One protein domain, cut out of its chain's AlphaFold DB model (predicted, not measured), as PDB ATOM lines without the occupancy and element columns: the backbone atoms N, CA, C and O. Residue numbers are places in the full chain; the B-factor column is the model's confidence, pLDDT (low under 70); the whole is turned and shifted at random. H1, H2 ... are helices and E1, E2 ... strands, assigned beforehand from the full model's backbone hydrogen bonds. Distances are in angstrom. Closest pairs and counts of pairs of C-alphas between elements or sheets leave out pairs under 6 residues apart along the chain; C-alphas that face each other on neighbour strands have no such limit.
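What this domain is: This is residues 9 to 211 of the 219 residues of the protein "NAD_Gly3P_dh_N domain-containing protein" of Ramazzottius varieornatus (UniProt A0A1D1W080). A strongly twisted sheet of eight strands, curled like part of a barrel, forms the core, with helices on both faces. The sheet curls round H7 on one face; H5 and H8 cover part of the other, H2 lies at the E2 edge, and residues 187 to 194 stick out. The 203 printed residues hold eight named helices and eight named strands, in the order E1 H1 H2 E2 H3 E3 H4 E4 H5 E5 H6 E6 H7 E7 H8 E8; the class is mixed, helices and strands. The mixed sheet runs E2 E1 E8 E3 E4 E5 E6 E7, with E5 and E6 antiparallel. The whole is compact, with a radius of gyration of the C-alphas of 16.6 A and spans of 47 by 39 by 38 A.

Where its parts are: E1, residues 9 to 11, begins at C-alpha 9 (27.672, 6.812, 53.411). H1 is 19 to 24, H2 29 to 36, E2 52 to 55, H3 58 to 62, E3 67 to 71 and H4 74 to 84, 16.0 A long. E4 is 93 to 96, H5 112 to 120, E5 124 to 129, 16.9 A, H6 133 to 137 and E6 142 to 147, 16.6 A. H7 is 151 to 161, E7 166 to 171, 16.3 A, H8 174 to 190, 26.8 A, and E8 208 to 210, ending at C-alpha 210 (24.322, -1.078, 48.426).

How they stand to each other: E1 and E8 are parallel, with N 11 and O 208 2.9 A apart; antiparallel E5 and E6 have N 128 and O 145 at 2.8 A. Right-handed strand-helix-strand units, parallel neighbours joined through helices, are E1, H1 H2, E2; E3, H4, E4; E4, H5, E5; and E6, H7, E7; E2, H3, E3 is split, with E1 and E8 between its strands, and right-handed. In three layers, H5 and H8 are on one face and H7 on the opposite face; the C-alphas of Lys 158 in H7 and Val 168 in E7 come closest, 6.0 A. H3 is over E1 at a height of 7.7 A, and H4 only grazes the sheet. H1 is not on the sheet; H6 is only just not on it, with 4 pairs of C-alphas within 10 A. Each O i to N i+4 pair is within hydrogen-bond range in H2, H3, H5, H6 and H7, against 5 of 7 in H4, 9 of 13 in H8 and 0 of 2 in H1, where 2 of 3 O i to N i+3 pairs are.

The domain as a whole: The C-alphas of Leu 23 and Lys 172, the two farthest apart, are 48.3 A apart. The printed part has no cut; the links H2 to E2, E4 to H5 and H8 to E8 are long. The mean pLDDT of the printed part is 82.4, and residues 106 to 107 and 185 to 211 are under 70.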
ATOM      1  N   GLN A   9      28.956   6.805  54.115       91.19
ATOM      2  CA  GLN A   9      27.672   6.812  53.411       91.19
ATOM      3  C   GLN A   9      27.414   5.435  52.814       91.19
ATOM      4  O   GLN A   9      28.230   4.913  52.051       91.19
ATOM      5  N   MET A  10      26.269   4.867  53.161       93.38
ATOM      6  CA  MET A  10      25.758   3.622  52.622       93.38
ATOM      7  C   MET A  10      24.485   3.938  51.852       93.38
ATOM      8  O   MET A  10      23.464   4.280  52.446       93.38
ATOM      9  N   TYR A  11      24.530   3.817  50.526       93.38
ATOM     10  CA  TYR A  11      23.297   3.859  49.747       93.38
ATOM     11  C   TYR A  11      22.399   2.704  50.194       93.38
ATOM     12  O   TYR A  11      22.875   1.578  50.332       93.38
ATOM     13  N   VAL A  12      21.119   2.985  50.425       89.94
ATOM     14  CA  VAL A  12      20.100   1.973  50.709       89.94
ATOM     15  C   VAL A  12      18.870   2.319  49.898       89.94
ATOM     16  O   VAL A  12      18.308   3.399  50.040       89.94
ATOM     17  N   PHE A  13      18.408   1.397  49.059       88.50
ATOM     18  CA  PHE A  13      17.148   1.609  48.360       88.50
ATOM     19  C   PHE A  13      16.002   1.787  49.356       88.50
ATOM     20  O   PHE A  13      15.802   0.953  50.239       88.50
ATOM     21  N   GLU A  14      15.261   2.883  49.207       91.19
ATOM     22  CA  GLU A  14      14.195   3.220  50.137       91.19
ATOM     23  C   GLU A  14      13.042   2.219  50.016       91.19
ATOM     24  O   GLU A  14      12.362   2.125  48.991       91.19
ATOM     25  N   GLU A  15      12.812   1.477  51.094       90.44
ATOM     26  CA  GLU A  15      11.740   0.503  51.202       90.44
ATOM     27  C   GLU A  15      10.934   0.776  52.466       90.44
ATOM     28  O   GLU A  15      11.489   0.980  53.546       90.44
ATOM     29  N   THR A  16       9.612   0.727  52.346       93.81
ATOM     30  CA  THR A  16       8.731   0.715  53.512       93.81
ATOM     31  C   THR A  16       8.617  -0.713  54.024       93.81
ATOM     32  O   THR A  16       8.262  -1.617  53.265       93.81
ATOM     33  N   LEU A  17       8.910  -0.917  55.307       91.56
ATOM     34  CA  LEU A  17       8.799  -2.224  55.945       91.56
ATOM     35  C   LEU A  17       7.337  -2.679  55.998       91.56
ATOM     36  O   LEU A  17       6.451  -1.927  56.416       91.56
ATOM     37  N   ASP A  18       7.099  -3.914  55.564       91.06
ATOM     38  CA  ASP A  18       5.777  -4.531  55.531       91.06
ATOM     39  C   ASP A  18       5.388  -5.158  56.884       91.06
ATOM     40  O   ASP A  18       6.072  -5.025  57.903       91.06
ATOM     41  N   ASP A  19       4.254  -5.850  56.886       89.38
ATOM     42  CA  ASP A  19       3.640  -6.449  58.070       89.38
ATOM     43  C   ASP A  19       4.513  -7.525  58.731       89.38
ATOM     44  O   ASP A  19       4.342  -7.806  59.918       89.38
ATOM     45  N   THR A  20       5.487  -8.092  58.011       89.81
ATOM     46  CA  THR A  20       6.388  -9.122  58.548       89.81
ATOM     47  C   THR A  20       7.377  -8.570  59.579       89.81
ATOM     48  O   THR A  20       7.923  -9.334  60.377       89.81
ATOM     49  N   PHE A  21       7.561  -7.246  59.629       88.12
ATOM     50  CA  PHE A  21       8.473  -6.571  60.558       88.12
ATOM     51  C   PHE A  21       7.794  -6.074  61.847       88.12
ATOM     52  O   PHE A  21       8.411  -5.360  62.643       88.12
ATOM     53  N   GLY A  22       6.535  -6.458  62.087       90.25
ATOM     54  CA  GLY A  22       5.830  -6.212  63.349       90.25
ATOM     55  C   GLY A  22       5.772  -4.729  63.720       90.25
ATOM     56  O   GLY A  22       5.191  -3.923  62.997       90.25
ATOM     57  N   LEU A  23       6.393  -4.354  64.844       88.06
ATOM     58  CA  LEU A  23       6.411  -2.971  65.350       88.06
ATOM     59  C   LEU A  23       7.119  -1.974  64.416       88.06
ATOM     60  O   LEU A  23       6.948  -0.768  64.572       88.06
ATOM     61  N   LEU A  24       7.911  -2.458  63.457       89.44
ATOM     62  CA  LEU A  24       8.601  -1.615  62.481       89.44
ATOM     63  C   LEU A  24       7.785  -1.385  61.199       89.44
ATOM     64  O   LEU A  24       8.233  -0.643  60.326       89.44
ATOM     65  N   LYS A  25       6.591  -1.985  61.081       92.12
ATOM     66  CA  LYS A  25       5.691  -1.817  59.935       92.12
ATOM     67  C   LYS A  25       5.463  -0.336  59.617       92.12
ATOM     68  O   LYS A  25       5.187   0.473  60.500       92.12
ATOM     69  N   GLY A  26       5.535   0.012  58.334       92.06
ATOM     70  CA  GLY A  26       5.291   1.369  57.843       92.06
ATOM     71  C   GLY A  26       6.470   2.331  58.013       92.06
ATOM     72  O   GLY A  26       6.414   3.440  57.482       92.06
ATOM     73  N   ARG A  27       7.547   1.930  58.703       94.50
ATOM     74  CA  ARG A  27       8.787   2.714  58.764       94.50
ATOM     75  C   ARG A  27       9.605   2.518  57.488       94.50
ATOM     76  O   ARG A  27       9.594   1.447  56.880       94.50
ATOM     77  N   LYS A  28      10.341   3.562  57.121       95.81
ATOM     78  CA  LYS A  28      11.379   3.534  56.090       95.81
ATOM     79  C   LYS A  28      12.584   2.722  56.558       95.81
ATOM     80  O   LYS A  28      12.991   2.842  57.715       95.81
ATOM     81  N   LEU A  29      13.152   1.900  55.679       92.25
ATOM     82  CA  LEU A  29      14.304   1.054  55.997       92.25
ATOM     83  C   LEU A  29      15.528   1.895  56.385       92.25
ATOM     84  O   LEU A  29      16.209   1.560  57.351       92.25
ATOM     85  N   THR A  30      15.766   3.009  55.692       93.81
ATOM     86  CA  THR A  30      16.852   3.956  55.997       93.81
ATOM     87  C   THR A  30      16.730   4.521  57.412       93.81
ATOM     88  O   THR A  30      17.685   4.474  58.185       93.81
ATOM     89  N   ASP A  31      15.528   4.956  57.805       95.56
ATOM     90  CA  ASP A  31      15.234   5.463  59.152       95.56
ATOM     91  C   ASP A  31      15.419   4.402  60.242       95.56
ATOM     92  O   ASP A  31      15.728   4.730  61.388       95.56
ATOM     93  N   VAL A  32      15.158   3.131  59.931       94.62
ATOM     94  CA  VAL A  32      15.397   2.021  60.862       94.62
ATOM     95  C   VAL A  32      16.889   1.760  60.993       94.62
ATOM     96  O   VAL A  32      17.381   1.696  62.114       94.62
ATOM     97  N   ILE A  33      17.625   1.699  59.883       93.75
ATOM     98  CA  ILE A  33      19.076   1.492  59.907       93.75
ATOM     99  C   ILE A  33      19.773   2.616  60.678       93.75
ATOM    100  O   ILE A  33      20.572   2.334  61.561       93.75
ATOM    101  N   ASN A  34      19.431   3.877  60.407       95.50
ATOM    102  CA  ASN A  34      20.065   5.030  61.047       95.50
ATOM    103  C   ASN A  34      19.753   5.168  62.545       95.50
ATOM    104  O   ASN A  34      20.508   5.819  63.257       95.50
ATOM    105  N   LYS A  35      18.632   4.610  63.026       95.00
ATOM    106  CA  LYS A  35      18.231   4.694  64.444       95.00
ATOM    107  C   LYS A  35      18.630   3.465  65.245       95.00
ATOM    108  O   LYS A  35      19.094   3.588  66.370       95.00
ATOM    109  N   GLU A  36      18.402   2.284  64.682       93.62
ATOM    110  CA  GLU A  36      18.625   1.011  65.368       93.62
ATOM    111  C   GLU A  36      20.025   0.441  65.088       93.62
ATOM    112  O   GLU A  36      20.387  -0.587  65.669       93.62
ATOM    113  N   HIS A  37      20.782   1.072  64.178       93.69
ATOM    114  CA  HIS A  37      22.073   0.607  63.669       93.69
ATOM    115  C   HIS A  37      22.020  -0.864  63.248       93.69
ATOM    116  O   HIS A  37      22.874  -1.669  63.600       93.69
ATOM    117  N   GLU A  38      20.966  -1.247  62.528       91.12
ATOM    118  CA  GLU A  38      20.735  -2.628  62.113       91.12
ATOM    119  C   GLU A  38      19.952  -2.678  60.805       91.12
ATOM    120  O   GLU A  38      18.886  -2.073  60.665       91.12
ATOM    121  N   ASN A  39      20.451  -3.464  59.853       89.81
ATOM    122  CA  ASN A  39      19.713  -3.772  58.638       89.81
ATOM    123  C   ASN A  39      18.805  -4.984  58.880       89.81
ATOM    124  O   ASN A  39      19.117  -6.109  58.498       89.81
ATOM    125  N   VAL A  40      17.653  -4.736  59.508       88.31
ATOM    126  CA  VAL A  40      16.697  -5.770  59.953       88.31
ATOM    127  C   VAL A  40      16.188  -6.693  58.839       88.31
ATOM    128  O   VAL A  40      15.673  -7.775  59.122       88.31
ATOM    129  N   LYS A  41      16.308  -6.269  57.577       87.19
ATOM    130  CA  LYS A  41      15.840  -7.015  56.408       87.19
ATOM    131  C   LYS A  41      16.921  -7.908  55.805       87.19
ATOM    132  O   LYS A  41      16.617  -9.028  55.406       87.19
ATOM    133  N   TYR A  42      18.157  -7.419  55.728       84.56
ATOM    134  CA  TYR A  42      19.228  -8.078  54.974       84.56
ATOM    135  C   TYR A  42      20.364  -8.623  55.846       84.56
ATOM    136  O   TYR A  42      21.083  -9.517  55.410       84.56
ATOM    137  N   LEU A  43      20.488  -8.148  57.088       85.19
ATOM    138  CA  LEU A  43      21.466  -8.601  58.078       85.19
ATOM    139  C   LEU A  43      20.864  -8.601  59.486       85.19
ATOM    140  O   LEU A  43      21.321  -7.910  60.398       85.19
ATOM    141  N   LYS A  44      19.778  -9.351  59.651       86.12
ATOM    142  CA  LYS A  44      19.068  -9.415  60.926       86.12
ATOM    143  C   LYS A  44      19.973  -9.979  62.025       86.12
ATOM    144  O   LYS A  44      20.567 -11.036  61.836       86.12
ATOM    145  N   GLY A  45      20.010  -9.318  63.180       87.50
ATOM    146  CA  GLY A  45      20.755  -9.771  64.355       87.50
ATOM    147  C   GLY A  45      22.184  -9.237  64.468       87.50
ATOM    148  O   GLY A  45      22.817  -9.485  65.492       87.50
ATOM    149  N   HIS A  46      22.678  -8.469  63.489       85.06
ATOM    150  CA  HIS A  46      24.000  -7.841  63.565       85.06
ATOM    151  C   HIS A  46      23.889  -6.321  63.609       85.06
ATOM    152  O   HIS A  46      23.223  -5.701  62.776       85.06
ATOM    153  N   LYS A  47      24.591  -5.715  64.570       88.50
ATOM    154  CA  LYS A  47      24.703  -4.262  64.658       88.50
ATOM    155  C   LYS A  47      25.736  -3.743  63.669       88.50
ATOM    156  O   LYS A  47      26.860  -4.232  63.604       88.50
ATOM    157  N   LEU A  48      25.324  -2.740  62.911       88.38
ATOM    158  CA  LEU A  48      26.190  -1.924  62.087       88.38
ATOM    159  C   LEU A  48      26.930  -0.919  62.985       88.38
ATOM    160  O   LEU A  48      26.361  -0.449  63.972       88.38
ATOM    161  N   PRO A  49      28.178  -0.564  62.657       87.56
ATOM    162  CA  PRO A  49      28.888   0.519  63.320       87.56
ATOM    163  C   PRO A  49      28.094   1.835  63.321       87.56
ATOM    164  O   PRO A  49      27.442   2.184  62.334       87.56
ATOM    165  N   GLU A  50      28.193   2.600  64.412       89.94
ATOM    166  CA  GLU A  50      27.468   3.873  64.588       89.94
ATOM    167  C   GLU A  50      27.828   4.929  63.538       89.94
ATOM    168  O   GLU A  50      27.073   5.864  63.285       89.94
ATOM    169  N   ASN A  51      28.991   4.779  62.913       86.19
ATOM    170  CA  ASN A  51      29.495   5.692  61.909       86.19
ATOM    171  C   ASN A  51      29.007   5.382  60.481       86.19
ATOM    172  O   ASN A  51      29.436   6.053  59.544       86.19
ATOM    173  N   ILE A  52      28.125   4.394  60.303       90.19
ATOM    174  CA  ILE A  52      27.436   4.129  59.035       90.19
ATOM    175  C   ILE A  52      26.139   4.936  58.972       90.19
ATOM    176  O   ILE A  52      25.289   4.839  59.856       90.19
ATOM    177  N   HIS A  53      25.972   5.683  57.884       92.75
ATOM    178  CA  HIS A  53      24.769   6.441  57.574       92.75
ATOM    179  C   HIS A  53      24.083   5.875  56.327       92.75
ATOM    180  O   HIS A  53      24.676   5.835  55.251       92.75
ATOM    181  N   ALA A  54      22.835   5.434  56.470       93.44
ATOM    182  CA  ALA A  54      21.993   4.986  55.369       93.44
ATOM    183  C   ALA A  54      21.373   6.185  54.634       93.44
ATOM    184  O   ALA A  54      20.590   6.933  55.220       93.44
ATOM    185  N   GLU A  55      21.683   6.315  53.346       93.75
ATOM    186  CA  GLU A  55      21.231   7.389  52.457       93.75
ATOM    187  C   GLU A  55      20.352   6.813  51.323       93.75
ATOM    188  O   GLU A  55      20.821   5.958  50.560       93.75
ATOM    189  N   PRO A  56      19.079   7.236  51.190       94.19
ATOM    190  CA  PRO A  56      18.182   6.754  50.136       94.19
ATOM    191  C   PRO A  56      18.478   7.271  48.727       94.19
ATOM    192  O   PRO A  56      18.029   6.656  47.755       94.19
ATOM    193  N   ASP A  57      19.181   8.394  48.577       94.19
ATOM    194  CA  ASP A  57      19.548   8.939  47.275       94.19
ATOM    195  C   ASP A  57      20.958   8.506  46.855       94.19
ATOM    196  O   ASP A  57      21.977   8.906  47.419       94.19
ATOM    197  N   LEU A  58      21.021   7.712  45.785       93.56
ATOM    198  CA  LEU A  58      22.269   7.153  45.265       93.56
ATOM    199  C   LEU A  58      23.298   8.235  44.904       93.56
ATOM    200  O   LEU A  58      24.494   8.058  45.138       93.56
ATOM    201  N   VAL A  59      22.849   9.336  44.299       94.50
ATOM    202  CA  VAL A  59      23.754  10.407  43.867       94.50
ATOM    203  C   VAL A  59      24.342  11.106  45.085       94.50
ATOM    204  O   VAL A  59      25.553  11.288  45.145       94.50
ATOM    205  N   THR A  60      23.509  11.437  46.069       93.56
ATOM    206  CA  THR A  60      23.912  12.068  47.329       93.56
ATOM    207  C   THR A  60      24.907  11.198  48.088       93.56
ATOM    208  O   THR A  60      25.953  11.702  48.488       93.56
ATOM    209  N   ALA A  61      24.670   9.884  48.172       92.62
ATOM    210  CA  ALA A  61      25.588   8.946  48.823       92.62
ATOM    211  C   ALA A  61      26.990   8.907  48.176       92.62
ATOM    212  O   ALA A  61      27.982   8.655  48.859       92.62
ATOM    213  N   CYS A  62      27.078   9.148  46.862       93.81
ATOM    214  CA  CYS A  62      28.315   8.992  46.086       93.81
ATOM    215  C   CYS A  62      29.028  10.308  45.750       93.81
ATOM    216  O   CYS A  62      30.198  10.277  45.369       93.81
ATOM    217  N   LYS A  63      28.333  11.448  45.824       89.50
ATOM    218  CA  LYS A  63      28.773  12.730  45.250       89.50
ATOM    219  C   LYS A  63      30.176  13.140  45.696       89.50
ATOM    220  O   LYS A  63      31.001  13.505  44.860       89.50
ATOM    221  N   ASP A  64      30.439  13.039  46.996       90.25
ATOM    222  CA  ASP A  64      31.680  13.497  47.623       90.25
ATOM    223  C   ASP A  64      32.626  12.342  48.002       90.25
ATOM    224  O   ASP A  64      33.638  12.563  48.665       90.25
ATOM    225  N   ALA A  65      32.341  11.113  47.564       90.75
ATOM    226  CA  ALA A  65      33.136   9.941  47.916       90.75
ATOM    227  C   ALA A  65      34.429   9.846  47.085       90.75
ATOM    228  O   ALA A  65      34.399   9.898  45.855       90.75
ATOM    229  N   ASP A  66      35.567   9.655  47.757       92.38
ATOM    230  CA  ASP A  66      36.855   9.368  47.102       92.38
ATOM    231  C   ASP A  66      37.017   7.876  46.772       92.38
ATOM    232  O   ASP A  66      37.693   7.516  45.810       92.38
ATOM    233  N   TYR A  67      36.351   7.005  47.533       92.50
ATOM    234  CA  TYR A  67      36.325   5.561  47.318       92.50
ATOM    235  C   TYR A  67      34.878   5.078  47.245       92.50
ATOM    236  O   TYR A  67      34.093   5.362  48.143       92.50
ATOM    237  N   LEU A  68      34.538   4.342  46.189       93.81
ATOM    238  CA  LEU A  68      33.201   3.808  45.928       93.81
ATOM    239  C   LEU A  68      33.249   2.282  45.916       93.81
ATOM    240  O   LEU A  68      33.958   1.689  45.101       93.81
ATOM    241  N   VAL A  69      32.467   1.631  46.775       93.50
ATOM    242  CA  VAL A  69      32.366   0.165  46.798       93.50
ATOM    243  C   VAL A  69      31.008  -0.280  46.271       93.50
ATOM    244  O   VAL A  69      29.982  -0.035  46.892       93.50
ATOM    245  N   PHE A  70      30.990  -0.960  45.128       91.38
ATOM    246  CA  PHE A  70      29.776  -1.482  44.508       91.38
ATOM    247  C   PHE A  70      29.467  -2.887  45.024       91.38
ATOM    248  O   PHE A  70      30.158  -3.855  44.685       91.38
ATOM    249  N   VAL A  71      28.388  -3.001  45.802       88.44
ATOM    250  CA  VAL A  71      27.893  -4.263  46.378       88.44
ATOM    251  C   VAL A  71      26.411  -4.426  46.039       88.44
ATOM    252  O   VAL A  71      25.533  -4.491  46.894       88.44
ATOM    253  N   LEU A  72      26.124  -4.450  44.738       83.56
ATOM    254  CA  LEU A  72      24.772  -4.543  44.191       83.56
ATOM    255  C   LEU A  72      24.564  -5.904  43.518       83.56
ATOM    256  O   LEU A  72      25.502  -6.436  42.923       83.56
ATOM    257  N   PRO A  73      23.339  -6.450  43.491       81.44
ATOM    258  CA  PRO A  73      23.006  -7.508  42.555       81.44
ATOM    259  C   PRO A  73      23.322  -7.044  41.124       81.44
ATOM    260  O   PRO A  73      22.983  -5.920  40.736       81.44
ATOM    261  N   HIS A  74      23.971  -7.902  40.332       78.25
ATOM    262  CA  HIS A  74      24.504  -7.547  39.009       78.25
ATOM    263  C   HIS A  74      23.453  -6.951  38.055       78.25
ATOM    264  O   HIS A  74      23.790  -6.136  37.201       78.25
ATOM    265  N   GLN A  75      22.173  -7.299  38.211       80.00
ATOM    266  CA  GLN A  75      21.073  -6.765  37.407       80.00
ATOM    267  C   GLN A  75      20.779  -5.273  37.652       80.00
ATOM    268  O   GLN A  75      20.262  -4.598  36.763       80.00
ATOM    269  N   PHE A  76      21.109  -4.732  38.830       85.06
ATOM    270  CA  PHE A  76      20.823  -3.333  39.180       85.06
ATOM    271  C   PHE A  76      21.983  -2.389  38.873       85.06
ATOM    272  O   PHE A  76      21.776  -1.182  38.743       85.06
ATOM    273  N   ILE A  77      23.189  -2.929  38.688       88.25
ATOM    274  CA  ILE A  77      24.393  -2.118  38.517       88.25
ATOM    275  C   ILE A  77      24.315  -1.203  37.293       88.25
ATOM    276  O   ILE A  77      24.736  -0.060  37.365       88.25
ATOM    277  N   GLY A  78      23.695  -1.649  36.192       90.25
ATOM    278  CA  GLY A  78      23.570  -0.842  34.977       90.25
ATOM    279  C   GLY A  78      22.866   0.490  35.243       90.25
ATOM    280  O   GLY A  78      23.430   1.541  34.946       90.25
ATOM    281  N   LYS A  79      21.688   0.426  35.884       91.06
ATOM    282  CA  LYS A  79      20.881   1.600  36.255       91.06
ATOM    283  C   LYS A  79      21.575   2.478  37.298       91.06
ATOM    284  O   LYS A  79      21.478   3.703  37.227       91.06
ATOM    285  N   ALA A  80      22.273   1.861  38.255       92.44
ATOM    286  CA  ALA A  80      23.043   2.592  39.257       92.44
ATOM    287  C   ALA A  80      24.163   3.410  38.596       92.44
ATOM    288  O   ALA A  80      24.268   4.610  38.829       92.44
ATOM    289  N   LEU A  81      24.936   2.794  37.695       94.38
ATOM    290  CA  LEU A  81      26.004   3.480  36.968       94.38
ATOM    291  C   LEU A  81      25.465   4.618  36.102       94.38
ATOM    292  O   LEU A  81      26.035   5.702  36.139       94.38
ATOM    293  N   ASP A  82      24.352   4.412  35.389       94.81
ATOM    294  CA  ASP A  82      23.718   5.463  34.574       94.81
ATOM    295  C   ASP A  82      23.325   6.690  35.406       94.81
ATOM    296  O   ASP A  82      23.459   7.826  34.956       94.81
ATOM    297  N   SER A  83      22.891   6.471  36.649       94.69
ATOM    298  CA  SER A  83      22.498   7.551  37.559       94.69
ATOM    299  C   SER A  83      23.687   8.376  38.062       94.69
ATOM    300  O   SER A  83      23.500   9.553  38.390       94.69
ATOM    301  N   LEU A  84      24.883   7.775  38.100       96.00
ATOM    302  CA  LEU A  84      26.125   8.343  38.635       96.00
ATOM    303  C   LEU A  84      27.012   9.025  37.580       96.00
ATOM    304  O   LEU A  84      27.913   9.781  37.952       96.00
ATOM    305  N   VAL A  85      26.776   8.795  36.282       96.19
ATOM    306  CA  VAL A  85      27.576   9.399  35.201       96.19
ATOM    307  C   VAL A  85      27.617  10.924  35.351       96.19
ATOM    308  O   VAL A  85      26.585  11.593  35.336       96.19
ATOM    309  N   GLY A  86      28.829  11.471  35.485       94.81
ATOM    310  CA  GLY A  86      29.068  12.914  35.606       94.81
ATOM    311  C   GLY A  86      28.680  13.535  36.952       94.81
ATOM    312  O   GLY A  86      28.684  14.758  37.061       94.81
ATOM    313  N   LYS A  87      28.334  12.729  37.966       95.62
ATOM    314  CA  LYS A  87      27.876  13.214  39.283       95.62
ATOM    315  C   LYS A  87      28.750  12.781  40.462       95.62
ATOM    316  O   LYS A  87      28.398  13.062  41.603       95.62
ATOM    317  N   ILE A  88      29.862  12.104  40.193       94.25
ATOM    318  CA  ILE A  88      30.853  11.692  41.195       94.25
ATOM    319  C   ILE A  88      32.149  12.486  41.020       94.25
ATOM    320  O   ILE A  88      32.389  13.066  39.955       94.25
ATOM    321  N   LYS A  89      33.013  12.475  42.038       92.00
ATOM    322  CA  LYS A  89      34.362  13.043  41.936       92.00
ATOM    323  C   LYS A  89      35.141  12.398  40.774       92.00
ATOM    324  O   LYS A  89      35.233  11.173  40.718       92.00
ATOM    325  N   PRO A  90      35.784  13.183  39.888       92.19
ATOM    326  CA  PRO A  90      36.647  12.640  38.833       92.19
ATOM    327  C   PRO A  90      37.850  11.849  39.366       92.19
ATOM    328  O   PRO A  90      38.414  11.022  38.659       92.19
ATOM    329  N   THR A  91      38.248  12.119  40.612       93.88
ATOM    330  CA  THR A  91      39.337  11.443  41.327       93.88
ATOM    331  C   THR A  91      38.877  10.208  42.097       93.88
ATOM    332  O   THR A  91      39.699   9.590  42.770       93.88
ATOM    333  N   ALA A  92      37.586   9.861  42.044       93.69
ATOM    334  CA  ALA A  92      37.063   8.720  42.777       93.69
ATOM    335  C   ALA A  92      37.674   7.405  42.277       93.69
ATOM    336  O   ALA A  92      37.998   7.240  41.100       93.69
ATOM    337  N   VAL A  93      37.788   6.442  43.184       95.19
ATOM    338  CA  VAL A  93      38.334   5.110  42.930       95.19
ATOM    339  C   VAL A  93      37.269   4.080  43.270       95.19
ATOM    340  O   VAL A  93      36.687   4.101  44.351       95.19
ATOM    341  N   SER A  94      37.002   3.162  42.350       95.31
ATOM    342  CA  SER A  94      35.926   2.183  42.487       95.31
ATOM    343  C   SER A  94      36.439   0.791  42.858       95.31
ATOM    344  O   SER A  94      37.529   0.374  42.467       95.31
ATOM    345  N   MET A  95      35.613   0.026  43.562       94.44
ATOM    346  CA  MET A  95      35.818  -1.397  43.815       94.44
ATOM    347  C   MET A  95      34.505  -2.155  43.639       94.44
ATOM    348  O   MET A  95      33.492  -1.788  44.224       94.44
ATOM    349  N   SER A  96      34.514  -3.231  42.852       93.38
ATOM    350  CA  SER A  96      33.352  -4.107  42.675       93.38
ATOM    351  C   SER A  96      33.483  -5.380  43.504       93.38
ATOM    352  O   SER A  96      34.469  -6.110  43.393       93.38
ATOM    353  N   LEU A  97      32.461  -5.678  44.303       91.19
ATOM    354  CA  LEU A  97      32.301  -6.956  45.014       91.19
ATOM    355  C   LEU A  97      31.268  -7.854  44.320       91.19
ATOM    356  O   LEU A  97      30.922  -8.934  44.808       91.19
ATOM    357  N   VAL A  98      30.735  -7.396  43.190       86.19
ATOM    358  CA  VAL A  98      29.644  -8.061  42.492       86.19
ATOM    359  C   VAL A  98      30.171  -9.305  41.786       86.19
ATOM    360  O   VAL A  98      31.009  -9.228  40.889       86.19
ATOM    361  N   LYS A  99      29.647 -10.469  42.175       82.38
ATOM    362  CA  LYS A  99      29.991 -11.759  41.565       82.38
ATOM    363  C   LYS A  99      29.049 -12.020  40.392       82.38
ATOM    364  O   LYS A  99      27.886 -12.369  40.589       82.38
ATOM    365  N   GLY A 100      29.537 -11.832  39.171       81.50
ATOM    366  CA  GLY A 100      28.762 -12.059  37.954       81.50
ATOM    367  C   GLY A 100      29.336 -11.327  36.747       81.50
ATOM    368  O   GLY A 100      30.309 -10.590  36.861       81.50
ATOM    369  N   LEU A 101      28.717 -11.540  35.586       83.69
ATOM    370  CA  LEU A 101      29.034 -10.820  34.353       83.69
ATOM    371  C   LEU A 101      27.912  -9.834  34.035       83.69
ATOM    372  O   LEU A 101      26.736 -10.109  34.277       83.69
ATOM    373  N   TYR A 102      28.278  -8.693  33.462       83.50
ATOM    374  CA  TYR A 102      27.329  -7.746  32.900       83.50
ATOM    375  C   TYR A 102      26.909  -8.207  31.508       83.50
ATOM    376  O   TYR A 102      27.765  -8.472  30.667       83.50
ATOM    377  N   ASN A 103      25.605  -8.298  31.256       83.19
ATOM    378  CA  ASN A 103      25.076  -8.780  29.982       83.19
ATOM    379  C   ASN A 103      23.834  -7.964  29.574       83.19
ATOM    380  O   ASN A 103      22.710  -8.416  29.797       83.19
ATOM    381  N   PRO A 104      24.012  -6.737  29.050       72.12
ATOM    382  CA  PRO A 104      22.899  -5.866  28.666       72.12
ATOM    383  C   PRO A 104      22.195  -6.354  27.391       72.12
ATOM    384  O   PRO A 104      21.015  -6.081  27.194       72.12
ATOM    385  N   GLU A 105      22.905  -7.103  26.546       75.06
ATOM    386  CA  GLU A 105      22.437  -7.630  25.264       75.06
ATOM    387  C   GLU A 105      22.777  -9.119  25.171       75.06
ATOM    388  O   GLU A 105      23.767  -9.569  25.744       75.06
ATOM    389  N   LYS A 106      21.988  -9.912  24.433       67.69
ATOM    390  CA  LYS A 106      22.306 -11.336  24.224       67.69
ATOM    391  C   LYS A 106      23.698 -11.473  23.590       67.69
ATOM    392  O   LYS A 106      23.965 -10.861  22.565       67.69
ATOM    393  N   ASN A 107      24.539 -12.328  24.176       67.81
ATOM    394  CA  ASN A 107      25.915 -12.628  23.753       67.81
ATOM    395  C   ASN A 107      26.951 -11.505  23.953       67.81
ATOM    396  O   ASN A 107      28.044 -11.603  23.401       67.81
ATOM    397  N   ASN A 108      26.669 -10.487  24.772       80.69
ATOM    398  CA  ASN A 108      27.636  -9.437  25.100       80.69
ATOM    399  C   ASN A 108      28.001  -9.477  26.590       80.69
ATOM    400  O   ASN A 108      27.631  -8.601  27.373       80.69
ATOM    401  N   MET A 109      28.712 -10.538  26.983       83.88
ATOM    402  CA  MET A 109      29.192 -10.697  28.353       83.88
ATOM    403  C   MET A 109      30.421  -9.827  28.589       83.88
ATOM    404  O   MET A 109      31.437  -9.957  27.907       83.88
ATOM    405  N   ARG A 110      30.336  -8.960  29.595       90.12
ATOM    406  CA  ARG A 110      31.394  -8.024  29.969       90.12
ATOM    407  C   ARG A 110      31.694  -8.143  31.457       90.12
ATOM    408  O   ARG A 110      30.811  -8.432  32.262       90.12
ATOM    409  N   LEU A 111      32.944  -7.893  31.820       90.81
ATOM    410  CA  LEU A 111      33.357  -7.758  33.214       90.81
ATOM    411  C   LEU A 111      32.764  -6.472  33.808       90.81
ATOM    412  O   LEU A 111      32.780  -5.424  33.156       90.81
ATOM    413  N   LEU A 112      32.243  -6.534  35.032       91.81
ATOM    414  CA  LEU A 112      31.616  -5.390  35.692       91.81
ATOM    415  C   LEU A 112      32.634  -4.301  36.005       91.81
ATOM    416  O   LEU A 112      32.341  -3.136  35.757       91.81
ATOM    417  N   SER A 113      33.844  -4.658  36.444       93.88
ATOM    418  CA  SER A 113      34.926  -3.682  36.655       93.88
ATOM    419  C   SER A 113      35.226  -2.854  35.398       93.88
ATOM    420  O   SER A 113      35.452  -1.644  35.476       93.88
ATOM    421  N   THR A 114      35.162  -3.485  34.219       94.00
ATOM    422  CA  THR A 114      35.380  -2.824  32.926       94.00
ATOM    423  C   THR A 114      34.229  -1.871  32.612       94.00
ATOM    424  O   THR A 114      34.466  -0.730  32.229       94.00
ATOM    425  N   VAL A 115      32.983  -2.291  32.847       93.88
ATOM    426  CA  VAL A 115      31.794  -1.451  32.625       93.88
ATOM    427  C   VAL A 115      31.761  -0.252  33.579       93.88
ATOM    428  O   VAL A 115      31.444   0.854  33.145       93.88
ATOM    429  N   ILE A 116      32.124  -0.441  34.852       94.69
ATOM    430  CA  ILE A 116      32.247   0.642  35.841       94.69
ATOM    431  C   ILE A 116      33.296   1.652  35.372       94.69
ATOM    432  O   ILE A 116      32.996   2.842  35.269       94.69
ATOM    433  N   THR A 117      34.490   1.175  35.006       95.50
ATOM    434  CA  THR A 117      35.586   2.027  34.516       95.50
ATOM    435  C   THR A 117      35.170   2.829  33.282       95.50
ATOM    436  O   THR A 117      35.425   4.029  33.188       95.50
ATOM    437  N   GLU A 118      34.480   2.199  32.332       94.94
ATOM    438  CA  GLU A 118      34.045   2.855  31.101       94.94
ATOM    439  C   GLU A 118      32.941   3.891  31.310       94.94
ATOM    440  O   GLU A 118      32.983   4.939  30.660       94.94
ATOM    441  N   LYS A 119      31.958   3.608  32.173       94.88
ATOM    442  CA  LYS A 119      30.828   4.515  32.420       94.88
ATOM    443  C   LYS A 119      31.215   5.681  33.321       94.88
ATOM    444  O   LYS A 119      30.867   6.817  33.017       94.88
ATOM    445  N   LEU A 120      31.934   5.402  34.407       95.06
ATOM    446  CA  LEU A 120      32.266   6.402  35.423       95.06
ATOM    447  C   LEU A 120      33.590   7.119  35.160       95.06
ATOM    448  O   LEU A 120      33.830   8.165  35.751       95.06
ATOM    449  N   LYS A 121      34.426   6.602  34.246       95.75
ATOM    450  CA  LYS A 121      35.763   7.139  33.931       95.75
ATOM    451  C   LYS A 121      36.713   7.152  35.134       95.75
ATOM    452  O   LYS A 121      37.632   7.961  35.186       95.75
ATOM    453  N   THR A 122      36.520   6.218  36.062       93.38
ATOM    454  CA  THR A 122      37.316   6.045  37.284       93.38
ATOM    455  C   THR A 122      37.985   4.672  37.305       93.38
ATOM    456  O   THR A 122      37.380   3.711  36.823       93.38
ATOM    457  N   PRO A 123      39.186   4.517  37.889       95.88
ATOM    458  CA  PRO A 123      39.803   3.204  38.047       95.88
ATOM    459  C   PRO A 123      38.917   2.290  38.904       95.88
ATOM    460  O   PRO A 123      38.378   2.727  39.921       95.88
ATOM    461  N   CYS A 124      38.771   1.025  38.503       96.19
ATOM    462  CA  CYS A 124      37.986   0.039  39.241       96.19
ATOM    463  C   CYS A 124      38.780  -1.242  39.494       96.19
ATOM    464  O   CYS A 124      39.249  -1.886  38.554       96.19
ATOM    465  N   GLY A 125      38.871  -1.641  40.760       96.12
ATOM    466  CA  GLY A 125      39.331  -2.967  41.166       96.12
ATOM    467  C   GLY A 125      38.176  -3.897  41.498       96.12
ATOM    468  O   GLY A 125      37.002  -3.532  41.394       96.12
ATOM    469  N   VAL A 126      38.517  -5.102  41.940       94.88
ATOM    470  CA  VAL A 126      37.549  -6.099  42.395       94.88
ATOM    471  C   VAL A 126      37.970  -6.727  43.712       94.88
ATOM    472  O   VAL A 126      39.161  -6.859  43.985       94.88
ATOM    473  N   LEU A 127      36.996  -7.155  44.508       92.00
ATOM    474  CA  LEU A 127      37.223  -8.013  45.666       92.00
ATOM    475  C   LEU A 127      36.487  -9.331  45.451       92.00
ATOM    476  O   LEU A 127      35.264  -9.373  45.314       92.00
ATOM    477  N   MET A 128      37.256 -10.413  45.414       86.38
ATOM    478  CA  MET A 128      36.787 -11.759  45.117       86.38
ATOM    479  C   MET A 128      37.261 -12.709  46.212       86.38
ATOM    480  O   MET A 128      38.435 -12.731  46.572       86.38
ATOM    481  N   GLY A 129      36.340 -13.509  46.742       80.56
ATOM    482  CA  GLY A 129      36.625 -14.414  47.852       80.56
ATOM    483  C   GLY A 129      35.461 -15.345  48.177       80.56
ATOM    484  O   GLY A 129      34.333 -15.200  47.668       80.56
ATOM    485  N   ALA A 130      35.735 -16.327  49.030       73.00
ATOM    486  CA  ALA A 130      34.746 -17.247  49.580       73.00
ATOM    487  C   ALA A 130      34.031 -16.627  50.790       73.00
ATOM    488  O   ALA A 130      33.961 -17.220  51.853       73.00
ATOM    489  N   ASN A 131      33.485 -15.427  50.601       71.38
ATOM    490  CA  ASN A 131      32.979 -14.620  51.706       71.38
ATOM    491  C   ASN A 131      31.466 -14.846  51.813       71.38
ATOM    492  O   ASN A 131      30.721 -14.394  50.932       71.38
ATOM    493  N   VAL A 132      31.031 -15.590  52.831       75.25
ATOM    494  CA  VAL A 132      29.622 -15.723  53.226       75.25
ATOM    495  C   VAL A 132      29.334 -14.625  54.236       75.25
ATOM    496  O   VAL A 132      30.001 -14.525  55.255       75.25
ATOM    497  N   ALA A 133      28.366 -13.766  53.946       75.12
ATOM    498  CA  ALA A 133      28.269 -12.508  54.671       75.12
ATOM    499  C   ALA A 133      27.886 -12.648  56.148       75.12
ATOM    500  O   ALA A 133      28.423 -11.918  56.971       75.12
ATOM    501  N   ASN A 134      27.025 -13.613  56.486       74.62
ATOM    502  CA  ASN A 134      26.704 -13.909  57.882       74.62
ATOM    503  C   ASN A 134      27.942 -14.402  58.639       74.62
ATOM    504  O   ASN A 134      28.217 -13.898  59.715       74.62
ATOM    505  N   GLU A 135      28.743 -15.292  58.044       77.81
ATOM    506  CA  GLU A 135      29.989 -15.773  58.662       77.81
ATOM    507  C   GLU A 135      30.966 -14.615  58.908       77.81
ATOM    508  O   GLU A 135      31.536 -14.500  59.991       77.81
ATOM    509  N   VAL A 136      31.106 -13.695  57.945       80.56
ATOM    510  CA  VAL A 136      31.935 -12.493  58.133       80.56
ATOM    511  C   VAL A 136      31.371 -11.594  59.238       80.56
ATOM    512  O   VAL A 136      32.129 -11.090  60.064       80.56
ATOM    513  N   ALA A 137      30.051 -11.405  59.289       79.69
ATOM    514  CA  ALA A 137      29.387 -10.601  60.314       79.69
ATOM    515  C   ALA A 137      29.433 -11.241  61.717       79.69
ATOM    516  O   ALA A 137      29.314 -10.534  62.717       79.69
ATOM    517  N   GLU A 138      29.624 -12.560  61.802       84.06
ATOM    518  CA  GLU A 138      29.872 -13.318  63.035       84.06
ATOM    519  C   GLU A 138      31.349 -13.287  63.469       84.06
ATOM    520  O   GLU A 138      31.684 -13.791  64.541       84.06
ATOM    521  N   GLY A 139      32.240 -12.689  62.668       80.25
ATOM    522  CA  GLY A 139      33.679 -12.663  62.934       80.25
ATOM    523  C   GLY A 139      34.378 -13.989  62.624       80.25
ATOM    524  O   GLY A 139      35.454 -14.255  63.154       80.25
ATOM    525  N   ALA A 140      33.783 -14.842  61.784       81.00
ATOM    526  CA  ALA A 140      34.444 -16.055  61.332       81.00
ATOM    527  C   ALA A 140      35.651 -15.707  60.452       81.00
ATOM    528  O   ALA A 140      35.584 -14.843  59.572       81.00
ATOM    529  N   PHE A 141      36.750 -16.430  60.668       85.56
ATOM    530  CA  PHE A 141      37.957 -16.251  59.877       85.56
ATOM    531  C   PHE A 141      37.686 -16.527  58.395       85.56
ATOM    532  O   PHE A 141      37.239 -17.614  58.021       85.56
ATOM    533  N   CYS A 142      38.031 -15.571  57.539       81.62
ATOM    534  CA  CYS A 142      37.993 -15.742  56.098       81.62
ATOM    535  C   CYS A 142      39.104 -14.960  55.391       81.62
ATOM    536  O   CYS A 142      39.684 -13.996  55.902       81.62
ATOM    537  N   GLU A 143      39.390 -15.400  54.170       87.31
ATOM    538  CA  GLU A 143      40.371 -14.777  53.295       87.31
ATOM    539  C   GLU A 143      39.704 -14.283  52.018       87.31
ATOM    540  O   GLU A 143      38.840 -14.943  51.430       87.31
ATOM    541  N   THR A 144      40.156 -13.126  51.549       88.94
ATOM    542  CA  THR A 144      39.708 -12.553  50.290       88.94
ATOM    543  C   THR A 144      40.875 -12.000  49.488       88.94
ATOM    544  O   THR A 144      41.920 -11.619  50.020       88.94
ATOM    545  N   THR A 145      40.652 -11.884  48.185       91.94
ATOM    546  CA  THR A 145      41.600 -11.281  47.258       91.94
ATOM    547  C   THR A 145      41.040  -9.971  46.733       91.94
ATOM    548  O   THR A 145      39.948  -9.936  46.167       91.94
ATOM    549  N   ILE A 146      41.798  -8.895  46.897       94.75
ATOM    550  CA  ILE A 146      41.617  -7.643  46.171       94.75
ATOM    551  C   ILE A 146      42.498  -7.699  44.934       94.75
ATOM    552  O   ILE A 146      43.693  -7.961  45.022       94.75
ATOM    553  N   ALA A 147      41.914  -7.431  43.778       94.56
ATOM    554  CA  ALA A 147      42.646  -7.332  42.535       94.56
ATOM    555  C   ALA A 147      42.475  -5.930  41.946       94.56
ATOM    556  O   ALA A 147      41.358  -5.496  41.656       94.56
ATOM    557  N   PHE A 148      43.584  -5.209  41.809       95.62
ATOM    558  CA  PHE A 148      43.612  -3.818  41.366       95.62
ATOM    559  C   PHE A 148      44.846  -3.585  40.491       95.62
ATOM    560  O   PHE A 148      45.951  -3.946  40.880       95.62
ATOM    561  N   GLN A 149      44.671  -2.981  39.312       92.12
ATOM    562  CA  GLN A 149      45.775  -2.777  38.363       92.12
ATOM    563  C   GLN A 149      46.895  -1.895  38.946       92.12
ATOM    564  O   GLN A 149      48.075  -2.189  38.761       92.12
ATOM    565  N   ASP A 150      46.510  -0.816  39.629       93.00
ATOM    566  CA  ASP A 150      47.391   0.000  40.462       93.00
ATOM    567  C   ASP A 150      47.402  -0.545  41.897       93.00
ATOM    568  O   ASP A 150      46.395  -0.494  42.611       93.00
ATOM    569  N   GLU A 151      48.555  -1.059  42.321       89.44
ATOM    570  CA  GLU A 151      48.752  -1.600  43.669       89.44
ATOM    571  C   GLU A 151      48.533  -0.555  44.759       89.44
ATOM    572  O   GLU A 151      48.096  -0.921  45.845       89.44
ATOM    573  N   ASN A 152      48.760   0.736  44.491       92.94
ATOM    574  CA  ASN A 152      48.576   1.776  45.501       92.94
ATOM    575  C   ASN A 152      47.113   1.851  45.948       92.94
ATOM    576  O   ASN A 152      46.828   1.905  47.144       92.94
ATOM    577  N   HIS A 153      46.178   1.786  44.997       93.19
ATOM    578  CA  HIS A 153      44.753   1.708  45.313       93.19
ATOM    579  C   HIS A 153      44.406   0.386  46.004       93.19
ATOM    580  O   HIS A 153      43.664   0.393  46.986       93.19
ATOM    581  N   GLY A 154      44.981  -0.731  45.549       92.81
ATOM    582  CA  GLY A 154      44.816  -2.037  46.195       92.81
ATOM    583  C   GLY A 154      45.230  -2.035  47.672       92.81
ATOM    584  O   GLY A 154      44.486  -2.531  48.515       92.81
ATOM    585  N   GLU A 155      46.363  -1.416  48.005       93.56
ATOM    586  CA  GLU A 155      46.861  -1.287  49.378       93.56
ATOM    587  C   GLU A 155      46.004  -0.348  50.236       93.56
ATOM    588  O   GLU A 155      45.809  -0.605  51.426       93.56
ATOM    589  N   VAL A 156      45.434   0.713  49.653       91.38
ATOM    590  CA  VAL A 156      44.459   1.552  50.366       91.38
ATOM    591  C   VAL A 156      43.213   0.741  50.715       91.38
ATOM    592  O   VAL A 156      42.820   0.709  51.880       91.38
ATOM    593  N   PHE A 157      42.637   0.010  49.757       90.94
ATOM    594  CA  PHE A 157      41.503  -0.865  50.053       90.94
ATOM    595  C   PHE A 157      41.866  -1.990  51.020       90.94
ATOM    596  O   PHE A 157      41.062  -2.332  51.874       90.94
ATOM    597  N   LYS A 158      43.079  -2.539  50.976       91.81
ATOM    598  CA  LYS A 158      43.525  -3.503  51.986       91.81
ATOM    599  C   LYS A 158      43.530  -2.899  53.386       91.81
ATOM    600  O   LYS A 158      43.016  -3.528  54.303       91.81
ATOM    601  N   LYS A 159      44.057  -1.685  53.561       89.94
ATOM    602  CA  LYS A 159      44.029  -0.985  54.859       89.94
ATOM    603  C   LYS A 159      42.609  -0.717  55.347       89.94
ATOM    604  O   LYS A 159      42.375  -0.765  56.548       89.94
ATOM    605  N   LEU A 160      41.695  -0.426  54.425       86.25
ATOM    606  CA  LEU A 160      40.287  -0.207  54.729       86.25
ATOM    607  C   LEU A 160      39.610  -1.513  55.155       86.25
ATOM    608  O   LEU A 160      38.934  -1.556  56.170       86.25
ATOM    609  N   LEU A 161      39.801  -2.587  54.393       86.44
ATOM    610  CA  LEU A 161      38.967  -3.780  54.495       86.44
ATOM    611  C   LEU A 161      39.527  -4.863  55.420       86.44
ATOM    612  O   LEU A 161      38.783  -5.736  55.856       86.44
ATOM    613  N   GLN A 162      40.831  -4.852  55.692       87.69
ATOM    614  CA  GLN A 162      41.471  -5.908  56.463       87.69
ATOM    615  C   GLN A 162      41.167  -5.784  57.957       87.69
ATOM    616  O   GLN A 162      41.434  -4.758  58.583       87.69
ATOM    617  N   THR A 163      40.725  -6.889  58.547       85.19
ATOM    618  CA  THR A 163      40.564  -7.062  59.995       85.19
ATOM    619  C   THR A 163      41.326  -8.322  60.442       85.19
ATOM    620  O   THR A 163      41.852  -9.047  59.590       85.19
ATOM    621  N   PRO A 164      41.456  -8.610  61.753       87.69
ATOM    622  CA  PRO A 164      42.100  -9.843  62.218       87.69
ATOM    623  C   PRO A 164      41.490 -11.117  61.613       87.69
ATOM    624  O   PRO A 164      42.238 -12.024  61.234       87.69
ATOM    625  N   ASP A 165      40.163 -11.129  61.460       86.56
ATOM    626  CA  ASP A 165      39.375 -12.263  60.962       86.56
ATOM    627  C   ASP A 165      39.046 -12.158  59.462       86.56
ATOM    628  O   ASP A 165      38.603 -13.127  58.855       86.56
ATOM    629  N   PHE A 166      39.311 -11.008  58.832       84.69
ATOM    630  CA  PHE A 166      39.129 -10.781  57.398       84.69
ATOM    631  C   PHE A 166      40.470 -10.447  56.739       84.69
ATOM    632  O   PHE A 166      40.888  -9.285  56.666       84.69
ATOM    633  N   ARG A 167      41.180 -11.475  56.263       89.56
ATOM    634  CA  ARG A 167      42.516 -11.311  55.670       89.56
ATOM    635  C   ARG A 167      42.448 -10.983  54.189       89.56
ATOM    636  O   ARG A 167      41.743 -11.634  53.421       89.56
ATOM    637  N   VAL A 168      43.239  -9.994  53.781       90.44
ATOM    638  CA  VAL A 168      43.204  -9.442  52.427       90.44
ATOM    639  C   VAL A 168      44.546  -9.627  51.724       90.44
ATOM    640  O   VAL A 168      45.575  -9.091  52.146       90.44
ATOM    641  N   ASN A 169      44.509 -10.317  50.585       93.38
ATOM    642  CA  ASN A 169      45.626 -10.423  49.649       93.38
ATOM    643  C   ASN A 169      45.410  -9.483  48.462       93.38
ATOM    644  O   ASN A 169      44.320  -9.454  47.900       93.38
ATOM    645  N   VAL A 170      46.437  -8.725  48.068       94.00
ATOM    646  CA  VAL A 170      46.364  -7.791  46.931       94.00
ATOM    647  C   VAL A 170      47.119  -8.379  45.744       94.00
ATOM    648  O   VAL A 170      48.249  -8.839  45.891       94.00
ATOM    649  N   ILE A 171      46.492  -8.367  44.570       94.62
ATOM    650  CA  ILE A 171      47.086  -8.790  43.297       94.62
ATOM    651  C   ILE A 171      46.796  -7.760  42.195       94.62
ATOM    652  O   ILE A 171      45.883  -6.947  42.317       94.62
ATOM    653  N   LYS A 172      47.528  -7.826  41.077       93.06
ATOM    654  CA  LYS A 172      47.340  -6.903  39.936       93.06
ATOM    655  C   LYS A 172      46.212  -7.303  38.984       93.06
ATOM    656  O   LYS A 172      45.657  -6.465  38.279       93.06
ATOM    657  N   ASP A 173      45.884  -8.590  38.933       90.50
ATOM    658  CA  ASP A 173      45.080  -9.164  37.854       90.50
ATOM    659  C   ASP A 173      43.570  -9.117  38.133       90.50
ATOM    660  O   ASP A 173      42.928 -10.121  38.454       90.50
ATOM    661  N   ALA A 174      42.997  -7.914  38.022       90.62
ATOM    662  CA  ALA A 174      41.573  -7.679  38.264       90.62
ATOM    663  C   ALA A 174      40.665  -8.493  37.332       90.62
ATOM    664  O   ALA A 174      39.642  -9.020  37.769       90.62
ATOM    665  N   LYS A 175      41.056  -8.641  36.060       89.12
ATOM    666  CA  LYS A 175      40.231  -9.307  35.045       89.12
ATOM    667  C   LYS A 175      40.094 -10.799  35.317       89.12
ATOM    668  O   LYS A 175      38.976 -11.314  35.300       89.12
ATOM    669  N   ASN A 176      41.204 -11.487  35.589       88.44
ATOM    670  CA  ASN A 176      41.157 -12.920  35.863       88.44
ATOM    671  C   ASN A 176      40.503 -13.207  37.218       88.44
ATOM    672  O   ASN A 176      39.685 -14.123  37.309       88.44
ATOM    673  N   ALA A 177      40.768 -12.388  38.242       88.31
ATOM    674  CA  ALA A 177      40.109 -12.523  39.540       88.31
ATOM    675  C   ALA A 177      38.578 -12.404  39.431       88.31
ATOM    676  O   ALA A 177      37.845 -13.236  39.971       88.31
ATOM    677  N   GLU A 178      38.090 -11.400  38.700       89.69
ATOM    678  CA  GLU A 178      36.658 -11.191  38.478       89.69
ATOM    679  C   GLU A 178      36.024 -12.326  37.673       89.69
ATOM    680  O   GLU A 178      34.950 -12.814  38.031       89.69
ATOM    681  N   LEU A 179      36.706 -12.795  36.625       86.44
ATOM    682  CA  LEU A 179      36.242 -13.922  35.825       86.44
ATOM    683  C   LEU A 179      36.110 -15.195  36.674       86.44
ATOM    684  O   LEU A 179      35.088 -15.877  36.591       86.44
ATOM    685  N   CYS A 180      37.086 -15.493  37.538       84.62
ATOM    686  CA  CYS A 180      37.001 -16.604  38.488       84.62
ATOM    687  C   CYS A 180      35.794 -16.459  39.429       84.62
ATOM    688  O   CYS A 180      35.056 -17.424  39.650       84.62
ATOM    689  N   GLY A 181      35.558 -15.251  39.952       79.75
ATOM    690  CA  GLY A 181      34.403 -14.949  40.797       79.75
ATOM    691  C   GLY A 181      33.067 -15.164  40.082       79.75
ATOM    692  O   GLY A 181      32.150 -15.761  40.651       79.75
ATOM    693  N   ALA A 182      32.966 -14.740  38.822       81.00
ATOM    694  CA  ALA A 182      31.773 -14.916  38.006       81.00
ATOM    695  C   ALA A 182      31.519 -16.389  37.631       81.00
ATOM    696  O   ALA A 182      30.391 -16.875  37.752       81.00
ATOM    697  N   LEU A 183      32.563 -17.127  37.235       76.75
ATOM    698  CA  LEU A 183      32.471 -18.550  36.885       76.75
ATOM    699  C   LEU A 183      32.035 -19.412  38.072       76.75
ATOM    700  O   LEU A 183      31.210 -20.313  37.904       76.75
ATOM    701  N   LYS A 184      32.507 -19.101  39.288       72.12
ATOM    702  CA  LYS A 184      32.080 -19.789  40.517       72.12
ATOM    703  C   LYS A 184      30.553 -19.824  40.654       72.12
ATOM    704  O   LYS A 184      29.996 -20.852  41.036       72.12
ATOM    705  N   VAL A 185      29.878 -18.711  40.357       68.00
ATOM    706  CA  VAL A 185      28.414 -18.601  40.477       68.00
ATOM    707  C   VAL A 185      27.712 -19.510  39.468       68.00
ATOM    708  O   VAL A 185      26.733 -20.169  39.816       68.00
ATOM    709  N   LEU A 186      28.230 -19.604  38.240       61.44
ATOM    710  CA  LEU A 186      27.686 -20.501  37.217       61.44
ATOM    711  C   LEU A 186      27.833 -21.971  37.620       61.44
ATOM    712  O   LEU A 186      26.868 -22.725  37.516       61.44
ATOM    713  N   CYS A 187      28.996 -22.364  38.143       56.00
ATOM    714  CA  CYS A 187      29.236 -23.735  38.597       56.00
ATOM    715  C   CYS A 187      28.343 -24.143  39.781       56.00
ATOM    716  O   CYS A 187      28.012 -25.319  39.910       56.00
ATOM    717  N   ARG A 188      27.894 -23.194  40.617       50.97
ATOM    718  CA  ARG A 188      26.956 -23.480  41.716       50.97
ATOM    719  C   ARG A 188      25.498 -23.680  41.279       50.97
ATOM    720  O   ARG A 188      24.705 -24.130  42.094       50.97
ATOM    721  N   ARG A 189      25.111 -23.439  40.014       45.97
ATOM    722  CA  ARG A 189      23.699 -23.587  39.580       45.97
ATOM    723  C   ARG A 189      23.146 -25.026  39.602       45.97
ATOM    724  O   ARG A 189      21.938 -25.166  39.457       45.97
ATOM    725  N   ASN A 190      23.965 -26.058  39.843       33.22
ATOM    726  CA  ASN A 190      23.515 -27.454  40.006       33.22
ATOM    727  C   ASN A 190      23.555 -27.985  41.454       33.22
ATOM    728  O   ASN A 190      23.313 -29.170  41.665       33.22
ATOM    729  N   LEU A 191      23.832 -27.147  42.459       31.02
ATOM    730  CA  LEU A 191      23.790 -27.563  43.861       31.02
ATOM    731  C   LEU A 191      23.177 -26.444  44.709       31.02
ATOM    732  O   LEU A 191      23.644 -25.309  44.690       31.02
ATOM    733  N   ILE A 192      22.094 -26.788  45.401       35.91
ATOM    734  CA  ILE A 192      21.357 -26.002  46.396       35.91
ATOM    735  C   ILE A 192      22.294 -25.070  47.187       35.91
ATOM    736  O   ILE A 192      23.153 -25.572  47.896       35.91
ATOM    737  N   GLU A 193      22.113 -23.744  47.073       32.19
ATOM    738  CA  GLU A 193      22.229 -22.779  48.185       32.19
ATOM    739  C   GLU A 193      21.975 -21.324  47.750       32.19
ATOM    740  O   GLU A 193      22.601 -20.783  46.836       32.19
ATOM    741  N   ARG A 194      21.042 -20.683  48.463       35.34
ATOM    742  CA  ARG A 194      20.705 -19.256  48.409       35.34
ATOM    743  C   ARG A 194      21.713 -18.448  49.233       35.34
ATOM    744  O   ARG A 194      21.463 -18.255  50.411       35.34
ATOM    745  N   VAL A 195      22.793 -17.923  48.665       35.00
ATOM    746  CA  VAL A 195      23.590 -16.875  49.340       35.00
ATOM    747  C   VAL A 195      24.347 -16.069  48.289       35.00
ATOM    748  O   VAL A 195      24.948 -16.681  47.409       35.00
ATOM    749  N   LEU A 196      24.328 -14.733  48.408       35.00
ATOM    750  CA  LEU A 196      25.394 -13.769  48.053       35.00
ATOM    751  C   LEU A 196      24.803 -12.449  47.539       35.00
ATOM    752  O   LEU A 196      24.982 -12.135  46.375       35.00
ATOM    753  N   ILE A 197      24.127 -11.677  48.389       34.50
ATOM    754  CA  ILE A 197      24.139 -10.203  48.378       34.50
ATOM    755  C   ILE A 197      23.713  -9.780  49.790       34.50
ATOM    756  O   ILE A 197      22.721 -10.296  50.302       34.50
ATOM    757  N   GLY A 198      24.463  -8.860  50.387       34.31
ATOM    758  CA  GLY A 198      24.215  -8.286  51.706       34.31
ATOM    759  C   GLY A 198      25.426  -8.487  52.602       34.31
ATOM    760  O   GLY A 198      25.913  -9.604  52.682       34.31
ATOM    761  N   SER A 199      25.902  -7.423  53.252       39.28
ATOM    762  CA  SER A 199      26.595  -7.508  54.555       39.28
ATOM    763  C   SER A 199      28.104  -7.761  54.622       39.28
ATOM    764  O   SER A 199      28.588  -8.323  55.597       39.28
ATOM    765  N   LEU A 200      28.885  -7.253  53.666       37.38
ATOM    766  CA  LEU A 200      30.274  -6.870  53.988       37.38
ATOM    767  C   LEU A 200      30.334  -5.470  54.639       37.38
ATOM    768  O   LEU A 200      31.309  -5.136  55.294       37.38
ATOM    769  N   VAL A 201      29.269  -4.671  54.527       40.22
ATOM    770  CA  VAL A 201      29.252  -3.232  54.852       40.22
ATOM    771  C   VAL A 201      29.431  -2.919  56.341       40.22
ATOM    772  O   VAL A 201      30.038  -1.911  56.681       40.22
ATOM    773  N   GLY A 202      28.990  -3.808  57.238       36.34
ATOM    774  CA  GLY A 202      29.125  -3.618  58.689       36.34
ATOM    775  C   GLY A 202      30.555  -3.734  59.231       36.34
ATOM    776  O   GLY A 202      30.789  -3.378  60.379       36.34
ATOM    777  N   ALA A 203      31.512  -4.213  58.432       33.06
ATOM    778  CA  ALA A 203      32.891  -4.436  58.869       33.06
ATOM    779  C   ALA A 203      33.903  -3.444  58.263       33.06
ATOM    780  O   ALA A 203      35.094  -3.551  58.554       33.06
ATOM    781  N   LEU A 204      33.469  -2.514  57.399       34.34
ATOM    782  CA  LEU A 204      34.368  -1.821  56.469       34.34
ATOM    783  C   LEU A 204      34.195  -0.287  56.502       34.34
ATOM    784  O   LEU A 204      33.081   0.200  56.326       34.34
ATOM    785  N   PRO A 205      35.276   0.501  56.651       31.84
ATOM    786  CA  PRO A 205      35.264   1.957  56.739       31.84
ATOM    787  C   PRO A 205      35.262   2.664  55.369       31.84
ATOM    788  O   PRO A 205      36.134   3.482  55.089       31.84
ATOM    789  N   VAL A 206      34.323   2.335  54.476       35.56
ATOM    790  CA  VAL A 206      34.297   2.841  53.083       35.56
ATOM    791  C   VAL A 206      32.894   3.199  52.627       35.56
ATOM    792  O   VAL A 206      31.965   2.478  52.956       35.56
ATOM    793  N   HIS A 207      32.732   4.255  51.821       33.25
ATOM    794  CA  HIS A 207      31.433   4.572  51.216       33.25
ATOM    795  C   HIS A 207      30.965   3.406  50.332       33.25
ATOM    796  O   HIS A 207      31.639   3.023  49.365       33.25
ATOM    797  N   VAL A 208      29.817   2.822  50.680       39.62
ATOM    798  CA  VAL A 208      29.272   1.638  50.012       39.62
ATOM    799  C   VAL A 208      28.016   1.994  49.233       39.62
ATOM    800  O   VAL A 208      27.059   2.558  49.754       39.62
ATOM    801  N   VAL A 209      27.996   1.590  47.969       31.75
ATOM    802  CA  VAL A 209      26.801   1.583  47.140       31.75
ATOM    803  C   VAL A 209      26.124   0.221  47.304       31.75
ATOM    804  O   VAL A 209      26.542  -0.754  46.670       31.75
ATOM    805  N   GLU A 210      25.100   0.141  48.163       34.06
ATOM    806  CA  GLU A 210      24.322  -1.078  48.426       34.06
ATOM    807  C   GLU A 210      22.860  -0.935  47.952       34.06
ATOM    808  O   GLU A 210      22.158   0.039  48.182       34.06
ATOM    809  N   TYR A 211      22.365  -1.943  47.248       29.23
ATOM    810  CA  TYR A 211      20.967  -2.107  46.872       29.23
ATOM    811  C   TYR A 211      20.701  -3.541  47.228       29.23
ATOM    812  O   TYR A 211      21.133  -4.450  46.519       29.23
TER     813      TYR A 211